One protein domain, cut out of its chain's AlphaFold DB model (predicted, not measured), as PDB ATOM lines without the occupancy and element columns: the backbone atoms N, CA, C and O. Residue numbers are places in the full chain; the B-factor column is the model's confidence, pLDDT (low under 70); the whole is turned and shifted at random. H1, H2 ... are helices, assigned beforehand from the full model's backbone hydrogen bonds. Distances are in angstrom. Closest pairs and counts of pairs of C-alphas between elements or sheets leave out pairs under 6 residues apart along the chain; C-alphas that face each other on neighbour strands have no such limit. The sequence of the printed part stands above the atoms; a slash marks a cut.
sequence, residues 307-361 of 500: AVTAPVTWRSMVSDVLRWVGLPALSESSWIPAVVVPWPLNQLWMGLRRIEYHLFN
ATOM      1  N   ALA A 307      -8.269 -39.579 -32.821       82.50
ATOM      2  CA  ALA A 307      -9.601 -40.015 -33.237       82.50
ATOM      3  C   ALA A 307      -9.634 -41.483 -33.707       82.50
ATOM      4  O   ALA A 307     -10.596 -42.207 -33.435       82.50
ATOM      5  N   VAL A 308      -8.569 -41.942 -34.366       87.06
ATOM      6  CA  VAL A 308      -8.443 -43.305 -34.897       87.06
ATOM      7  C   VAL A 308      -8.010 -44.283 -33.801       87.06
ATOM      8  O   VAL A 308      -8.440 -45.436 -33.816       87.06
ATOM      9  N   THR A 309      -7.229 -43.835 -32.810       89.12
ATOM     10  CA  THR A 309      -6.728 -44.666 -31.694       89.12
ATOM     11  C   THR A 309      -7.521 -44.552 -30.393       89.12
ATOM     12  O   THR A 309      -7.230 -45.277 -29.440       89.12
ATOM     13  N   ALA A 310      -8.522 -43.672 -30.313       91.06
ATOM     14  CA  ALA A 310      -9.343 -43.487 -29.119       91.06
ATOM     15  C   ALA A 310     -10.233 -44.710 -28.836       91.06
ATOM     16  O   ALA A 310     -10.809 -45.273 -29.773       91.06
ATOM     17  N   PRO A 311     -10.442 -45.093 -27.559       94.12
ATOM     18  CA  PRO A 311     -11.337 -46.186 -27.190       94.12
ATOM     19  C   PRO A 311     -12.708 -46.087 -27.867       94.12
ATOM     20  O   PRO A 311     -13.333 -45.024 -27.899       94.12
ATOM     21  N   VAL A 312     -13.194 -47.208 -28.393       96.31
ATOM     22  CA  VAL A 312     -14.450 -47.240 -29.138       96.31
ATOM     23  C   VAL A 312     -15.612 -47.302 -28.159       96.31
ATOM     24  O   VAL A 312     -15.749 -48.229 -27.367       96.31
ATOM     25  N   THR A 313     -16.482 -46.305 -28.239       96.62
ATOM     26  CA  THR A 313     -17.752 -46.230 -27.514       96.62
ATOM     27  C   THR A 313     -18.927 -46.363 -28.475       96.62
ATOM     28  O   THR A 313     -18.789 -46.047 -29.661       96.62
ATOM     29  N   TRP A 314     -20.106 -46.743 -27.972       95.81
ATOM     30  CA  TRP A 314     -21.335 -46.773 -28.783       95.81
ATOM     31  C   TRP A 314     -21.590 -45.441 -29.497       95.81
ATOM     32  O   TRP A 314     -21.872 -45.412 -30.693       95.81
ATOM     33  N   ARG A 315     -21.418 -44.321 -28.782       96.00
ATOM     34  CA  ARG A 315     -21.546 -42.976 -29.358       96.00
ATOM     35  C   ARG A 315     -20.525 -42.711 -30.457       96.00
ATOM     36  O   ARG A 315     -20.885 -42.123 -31.475       96.00
ATOM     37  N   SER A 316     -19.274 -43.130 -30.267       95.38
ATOM     38  CA  SER A 316     -18.247 -42.935 -31.290       95.38
ATOM     39  C   SER A 316     -18.507 -43.782 -32.531       95.38
ATOM     40  O   SER A 316     -18.375 -43.250 -33.615       95.38
ATOM     41  N   MET A 317     -19.003 -45.021 -32.400       94.81
ATOM     42  CA  MET A 317     -19.354 -45.837 -33.570       94.81
ATOM     43  C   MET A 317     -20.411 -45.152 -34.439       94.81
ATOM     44  O   MET A 317     -20.249 -45.027 -35.646       94.81
ATOM     45  N   VAL A 318     -21.486 -44.655 -33.819       94.69
ATOM     46  CA  VAL A 318     -22.532 -43.936 -34.558       94.69
ATOM     47  C   VAL A 318     -21.991 -42.628 -35.137       94.69
ATOM     48  O   VAL A 318     -22.343 -42.270 -36.253       94.69
ATOM     49  N   SER A 319     -21.115 -41.928 -34.415       93.44
ATOM     50  CA  SER A 319     -20.485 -40.701 -34.915       93.44
ATOM     51  C   SER A 319     -19.568 -40.954 -36.109       93.44
ATOM     52  O   SER A 319     -19.585 -40.158 -37.041       93.44
ATOM     53  N   ASP A 320     -18.812 -42.050 -36.098       90.81
ATOM     54  CA  ASP A 320     -17.948 -42.458 -37.204       90.81
ATOM     55  C   ASP A 320     -18.801 -42.796 -38.435       90.81
ATOM     56  O   ASP A 320     -18.582 -42.223 -39.492       90.81
ATOM     57  N   VAL A 321     -19.860 -43.604 -38.281       89.94
ATOM     58  CA  VAL A 321     -20.790 -43.921 -39.385       89.94
ATOM     59  C   VAL A 321     -21.439 -42.664 -39.954       89.94
ATOM     60  O   VAL A 321     -21.539 -42.527 -41.169       89.94
ATOM     61  N   LEU A 322     -21.879 -41.739 -39.092       88.06
ATOM     62  CA  LEU A 322     -22.429 -40.457 -39.533       88.06
ATOM     63  C   LEU A 322     -21.393 -39.672 -40.340       88.06
ATOM     64  O   LEU A 322     -21.722 -39.199 -41.423       88.06
ATOM     65  N   ARG A 323     -20.146 -39.593 -39.862       83.00
ATOM     66  CA  ARG A 323     -19.056 -38.930 -40.589       83.00
ATOM     67  C   ARG A 323     -18.794 -39.578 -41.946       83.00
ATOM     68  O   ARG A 323     -18.714 -38.848 -42.928       83.00
ATOM     69  N   TRP A 324     -18.770 -40.908 -42.029       80.06
ATOM     70  CA  TRP A 324     -18.574 -41.639 -43.289       80.06
ATOM     71  C   TRP A 324     -19.661 -41.349 -44.328       80.06
ATOM     72  O   TRP A 324     -19.394 -41.349 -45.525       80.06
ATOM     73  N   VAL A 325     -20.887 -41.039 -43.894       81.81
ATOM     74  CA  VAL A 325     -21.982 -40.624 -44.794       81.81
ATOM     75  C   VAL A 325     -22.126 -39.100 -44.927       81.81
ATOM     76  O   VAL A 325     -23.134 -38.620 -45.447       81.81
ATOM     77  N   GLY A 326     -21.142 -38.320 -44.464       78.81
ATOM     78  CA  GLY A 326     -21.107 -36.857 -44.591       78.81
ATOM     79  C   GLY A 326     -22.001 -36.099 -43.603       78.81
ATOM     80  O   GLY A 326     -22.338 -34.936 -43.831       78.81
ATOM     81  N   LEU A 327     -22.413 -36.741 -42.512       84.75
ATOM     82  CA  LEU A 327     -23.221 -36.149 -41.449       84.75
ATOM     83  C   LEU A 327     -22.359 -35.754 -40.239       84.75
ATOM     84  O   LEU A 327     -21.333 -36.378 -39.956       84.75
ATOM     85  N   PRO A 328     -22.767 -34.721 -39.479       87.62
ATOM     86  CA  PRO A 328     -22.045 -34.318 -38.282       87.62
ATOM     87  C   PRO A 328     -22.080 -35.418 -37.214       87.62
ATOM     88  O   PRO A 328     -23.085 -36.106 -37.030       87.62
ATOM     89  N   ALA A 329     -20.981 -35.536 -36.466       89.62
ATOM     90  CA  ALA A 329     -20.887 -36.427 -35.315       89.62
ATOM     91  C   ALA A 329     -21.925 -36.086 -34.234       89.62
ATOM     92  O   ALA A 329     -22.420 -34.959 -34.134       89.62
ATOM     93  N   LEU A 330     -22.219 -37.062 -33.375       93.00
ATOM     94  CA  LEU A 330     -23.142 -36.860 -32.266       93.00
ATOM     95  C   LEU A 330     -22.570 -35.879 -31.237       93.00
ATOM     96  O   LEU A 330     -21.399 -35.958 -30.861       93.00
ATOM     97  N   SER A 331     -23.432 -35.007 -30.710       91.81
ATOM     98  CA  SER A 331     -23.078 -34.111 -29.609       91.81
ATOM     99  C   SER A 331     -22.763 -34.878 -28.317       91.81
ATOM    100  O   SER A 331     -23.113 -36.050 -28.143       91.81
ATOM    101  N   GLU A 332     -22.127 -34.199 -27.361       89.12
ATOM    102  CA  GLU A 332     -21.920 -34.723 -26.000       89.12
ATOM    103  C   GLU A 332     -23.222 -34.958 -25.238       89.12
ATOM    104  O   GLU A 332     -23.296 -35.844 -24.394       89.12
ATOM    105  N   SER A 333     -24.268 -34.212 -25.587       90.50
ATOM    106  CA  SER A 333     -25.617 -34.340 -25.037       90.50
ATOM    107  C   SER A 333     -26.464 -35.430 -25.703       90.50
ATOM    108  O   SER A 333     -27.661 -35.523 -25.427       90.50
ATOM    109  N   SER A 334     -25.885 -36.233 -26.600       92.19
ATOM    110  CA  SER A 334     -26.608 -37.325 -27.251       92.19
ATOM    111  C   SER A 334     -27.086 -38.365 -26.235       92.19
ATOM    112  O   SER A 334     -26.410 -38.673 -25.257       92.19
ATOM    113  N   TRP A 335     -28.253 -38.952 -26.502       92.69
ATOM    114  CA  TRP A 335     -28.822 -40.045 -25.709       92.69
ATOM    115  C   TRP A 335     -28.041 -41.363 -25.859       92.69
ATOM    116  O   TRP A 335     -28.237 -42.287 -25.070       92.69
ATOM    117  N   ILE A 336     -27.160 -41.459 -26.862       94.31
ATOM    118  CA  ILE A 336     -26.305 -42.627 -27.083       94.31
ATOM    119  C   ILE A 336     -25.115 -42.565 -26.111       94.31
ATOM    120  O   ILE A 336     -24.367 -41.583 -26.122       94.31
ATOM    121  N   PRO A 337     -24.891 -43.605 -25.289       93.50
ATOM    122  CA  PRO A 337     -23.883 -43.563 -24.238       93.50
ATOM    123  C   PRO A 337     -22.449 -43.595 -24.788       93.50
ATOM    124  O   PRO A 337     -22.132 -44.310 -25.738       93.50
ATOM    125  N   ALA A 338     -21.535 -42.892 -24.113       94.00
ATOM    126  CA  ALA A 338     -20.090 -42.957 -24.358       94.00
ATOM    127  C   ALA A 338     -19.415 -44.129 -23.609       94.00
ATOM    128  O   ALA A 338     -18.280 -44.019 -23.153       94.00
ATOM    129  N   VAL A 339     -20.124 -45.248 -23.441       95.75
ATOM    130  CA  VAL A 339     -19.588 -46.446 -22.780       95.75
ATOM    131  C   VAL A 339     -18.738 -47.217 -23.781       95.75
ATOM    132  O   VAL A 339     -19.184 -47.452 -24.907       95.75
ATOM    133  N   VAL A 340     -17.526 -47.591 -23.362       96.75
ATOM    134  CA  VAL A 340     -16.608 -48.402 -24.170       96.75
ATOM    135  C   VAL A 340     -17.270 -49.738 -24.480       96.75
ATOM    136  O   VAL A 340     -17.823 -50.395 -23.595       96.75
ATOM    137  N   VAL A 341     -17.251 -50.119 -25.751       96.62
ATOM    138  CA  VAL A 341     -17.863 -51.367 -26.201       96.62
ATOM    139  C   VAL A 341     -17.048 -52.576 -25.722       96.62
ATOM    140  O   VAL A 341     -15.854 -52.441 -25.438       96.62
ATOM    141  N   PRO A 342     -17.651 -53.776 -25.627       97.50
ATOM    142  CA  PRO A 342     -16.918 -54.985 -25.265       97.50
ATOM    143  C   PRO A 342     -15.679 -55.197 -26.139       97.50
ATOM    144  O   PRO A 342     -15.682 -54.875 -27.329       97.50
ATOM    145  N   TRP A 343     -14.632 -55.785 -25.553       96.06
ATOM    146  CA  TRP A 343     -13.315 -55.903 -26.183       96.06
ATOM    147  C   TRP A 343     -13.333 -56.428 -27.634       96.06
ATOM    148  O   TRP A 343     -12.692 -55.786 -28.469       96.06
ATOM    149  N   PRO A 344     -14.087 -57.494 -27.991       96.50
ATOM    150  CA  PRO A 344     -14.100 -57.986 -29.371       96.50
ATOM    151  C   PRO A 344     -14.587 -56.930 -30.371       96.50
ATOM    152  O   PRO A 344     -13.984 -56.739 -31.425       96.50
ATOM    153  N   LEU A 345     -15.639 -56.190 -30.011       96.12
ATOM    154  CA  LEU A 345     -16.195 -55.139 -30.857       96.12
ATOM    155  C   LEU A 345     -15.265 -53.923 -30.928       96.12
ATOM    156  O   LEU A 345     -15.122 -53.327 -31.990       96.12
ATOM    157  N   ASN A 346     -14.586 -53.586 -29.826       95.56
ATOM    158  CA  ASN A 346     -13.612 -52.496 -29.810       95.56
ATOM    159  C   ASN A 346     -12.464 -52.780 -30.786       95.56
ATOM    160  O   ASN A 346     -12.095 -51.902 -31.557       95.56
ATOM    161  N   GLN A 347     -11.920 -54.001 -30.787       95.06
ATOM    162  CA  GLN A 347     -10.836 -54.363 -31.707       95.06
ATOM    163  C   GLN A 347     -11.290 -54.371 -33.166       95.06
ATOM    164  O   GLN A 347     -10.597 -53.815 -34.019       95.06
ATOM    165  N   LEU A 348     -12.466 -54.943 -33.444       96.69
ATOM    166  CA  LEU A 348     -13.044 -54.942 -34.787       96.69
ATOM    167  C   LEU A 348     -13.220 -53.512 -35.312       96.69
ATOM    168  O   LEU A 348     -12.801 -53.198 -36.424       96.69
ATOM    169  N   TRP A 349     -13.784 -52.626 -34.490       96.12
ATOM    170  CA  TRP A 349     -14.043 -51.245 -34.886       96.12
ATOM    171  C   TRP A 349     -12.767 -50.413 -35.031       96.12
ATOM    172  O   TRP A 349     -12.664 -49.615 -35.955       96.12
ATOM    173  N   MET A 350     -11.757 -50.627 -34.183       93.69
ATOM    174  CA  MET A 350     -10.424 -50.036 -34.370       93.69
ATOM    175  C   MET A 350      -9.784 -50.479 -35.690       93.69
ATOM    176  O   MET A 350      -9.133 -49.686 -36.365       93.69
ATOM    177  N   GLY A 351      -9.962 -51.749 -36.071       91.56
ATOM    178  CA  GLY A 351      -9.571 -52.252 -37.387       91.56
ATOM    179  C   GLY A 351     -10.270 -51.494 -38.511       91.56
ATOM    180  O   GLY A 351      -9.599 -51.002 -39.412       91.56
ATOM    181  N   LEU A 352     -11.590 -51.324 -38.405       91.25
ATOM    182  CA  LEU A 352     -12.385 -50.591 -39.388       91.25
ATOM    183  C   LEU A 352     -11.980 -49.115 -39.493       91.25
ATOM    184  O   LEU A 352     -11.770 -48.645 -40.601       91.25
ATOM    185  N   ARG A 353     -11.772 -48.408 -38.372       89.19
ATOM    186  CA  ARG A 353     -11.250 -47.027 -38.373       89.19
ATOM    187  C   ARG A 353      -9.911 -46.917 -39.081       89.19
ATOM    188  O   ARG A 353      -9.691 -45.966 -39.815       89.19
ATOM    189  N   ARG A 354      -9.012 -47.877 -38.851       87.06
ATOM    190  CA  ARG A 354      -7.720 -47.896 -39.535       87.06
ATOM    191  C   ARG A 354      -7.896 -48.162 -41.022       87.06
ATOM    192  O   ARG A 354      -7.290 -47.448 -41.801       87.06
ATOM    193  N   ILE A 355      -8.703 -49.142 -41.423       83.56
ATOM    194  CA  ILE A 355      -8.979 -49.405 -42.845       83.56
ATOM    195  C   ILE A 355      -9.542 -48.150 -43.508       83.56
ATOM    196  O   ILE A 355      -9.017 -47.732 -44.534       83.56
ATOM    197  N   GLU A 356     -10.532 -47.522 -42.879       81.06
ATOM    198  CA  GLU A 356     -11.124 -46.285 -43.373       81.06
ATOM    199  C   GLU A 356     -10.065 -45.193 -43.534       81.06
ATOM    200  O   GLU A 356      -9.903 -44.645 -44.615       81.06
ATOM    201  N   TYR A 357      -9.276 -44.944 -42.487       80.94
ATOM    202  CA  TYR A 357      -8.223 -43.935 -42.504       80.94
ATOM    203  C   TYR A 357      -7.182 -44.183 -43.611       80.94
ATOM    204  O   TYR A 357      -6.747 -43.250 -44.264       80.94
ATOM    205  N   HIS A 358      -6.778 -45.423 -43.910       76.44
ATOM    206  CA  HIS A 358      -5.815 -45.612 -45.013       76.44
ATOM    207  C   HIS A 358      -6.447 -45.477 -46.397       76.44
ATOM    208  O   HIS A 358      -5.726 -45.173 -47.342       76.44
ATOM    209  N   LEU A 359      -7.739 -45.772 -46.539       75.00
ATOM    210  CA  LEU A 359      -8.407 -45.806 -47.843       75.00
ATOM    211  C   LEU A 359      -9.103 -44.485 -48.200       75.00
ATOM    212  O   LEU A 359      -9.344 -44.235 -49.386       75.00
ATOM    213  N   PHE A 360      -9.441 -43.671 -47.197       73.94
ATOM    214  CA  PHE A 360     -10.288 -42.485 -47.329       73.94
ATOM    215  C   PHE A 360      -9.803 -41.270 -46.517       73.94
ATOM    216  O   PHE A 360     -10.598 -40.364 -46.298       73.94
ATOM    217  N   ASN A 361      -8.542 -41.224 -46.069       77.00
ATOM    218  CA  ASN A 361      -8.009 -40.024 -45.409       77.00
ATOM    219  C   ASN A 361      -7.960 -38.843 -46.390       77.00
ATOM    220  O   ASN A 361      -7.486 -38.943 -47.522       77.00
TER     221      ASN A 361
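Overview. This is residues 307 to 361 of the 500 residues of an uncharacterized protein of Mycolicibacterium vaccae ATCC 25954 (UniProt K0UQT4). Two helices, H1 and the longer H2, run side by side the same way with a narrow gap between them. The long link, residues 325 to 342, loops round the side of H1 away from H2 and returns to where H2 begins, while residues 307 to 310 lie over the gap. The 55 printed residues hold H1, then H2, and no named strand; the class is all helix. The whole is compact, radius of gyration of the C-alphas 11.0 A, and flat, spanning 31 by 28 by 14 A.

Arrangement. H1, residues 314 to 324, and H2, residues 343 to 360, are close but not clearly touching; their closest C-alphas, of Met 317 and Trp 349, are 7.7 A apart. They run the same way at a shallow tilt of 17 degrees. In both, every O i to N i+4 pair is within hydrogen-bond range.

Along the chain. H1 begins at C-alpha 314 (-21.335, -46.773, -28.783) and is 15.6 A long. H2, 25.2 A long, ends at C-alpha 360 (-10.288, -42.485, -47.329).

Size, cuts and confidence. The C-alphas farthest apart, of Ser 333 and Leu 359, are 30.8 A apart. The printed part has no cut; no printed residue is under pLDDT 70.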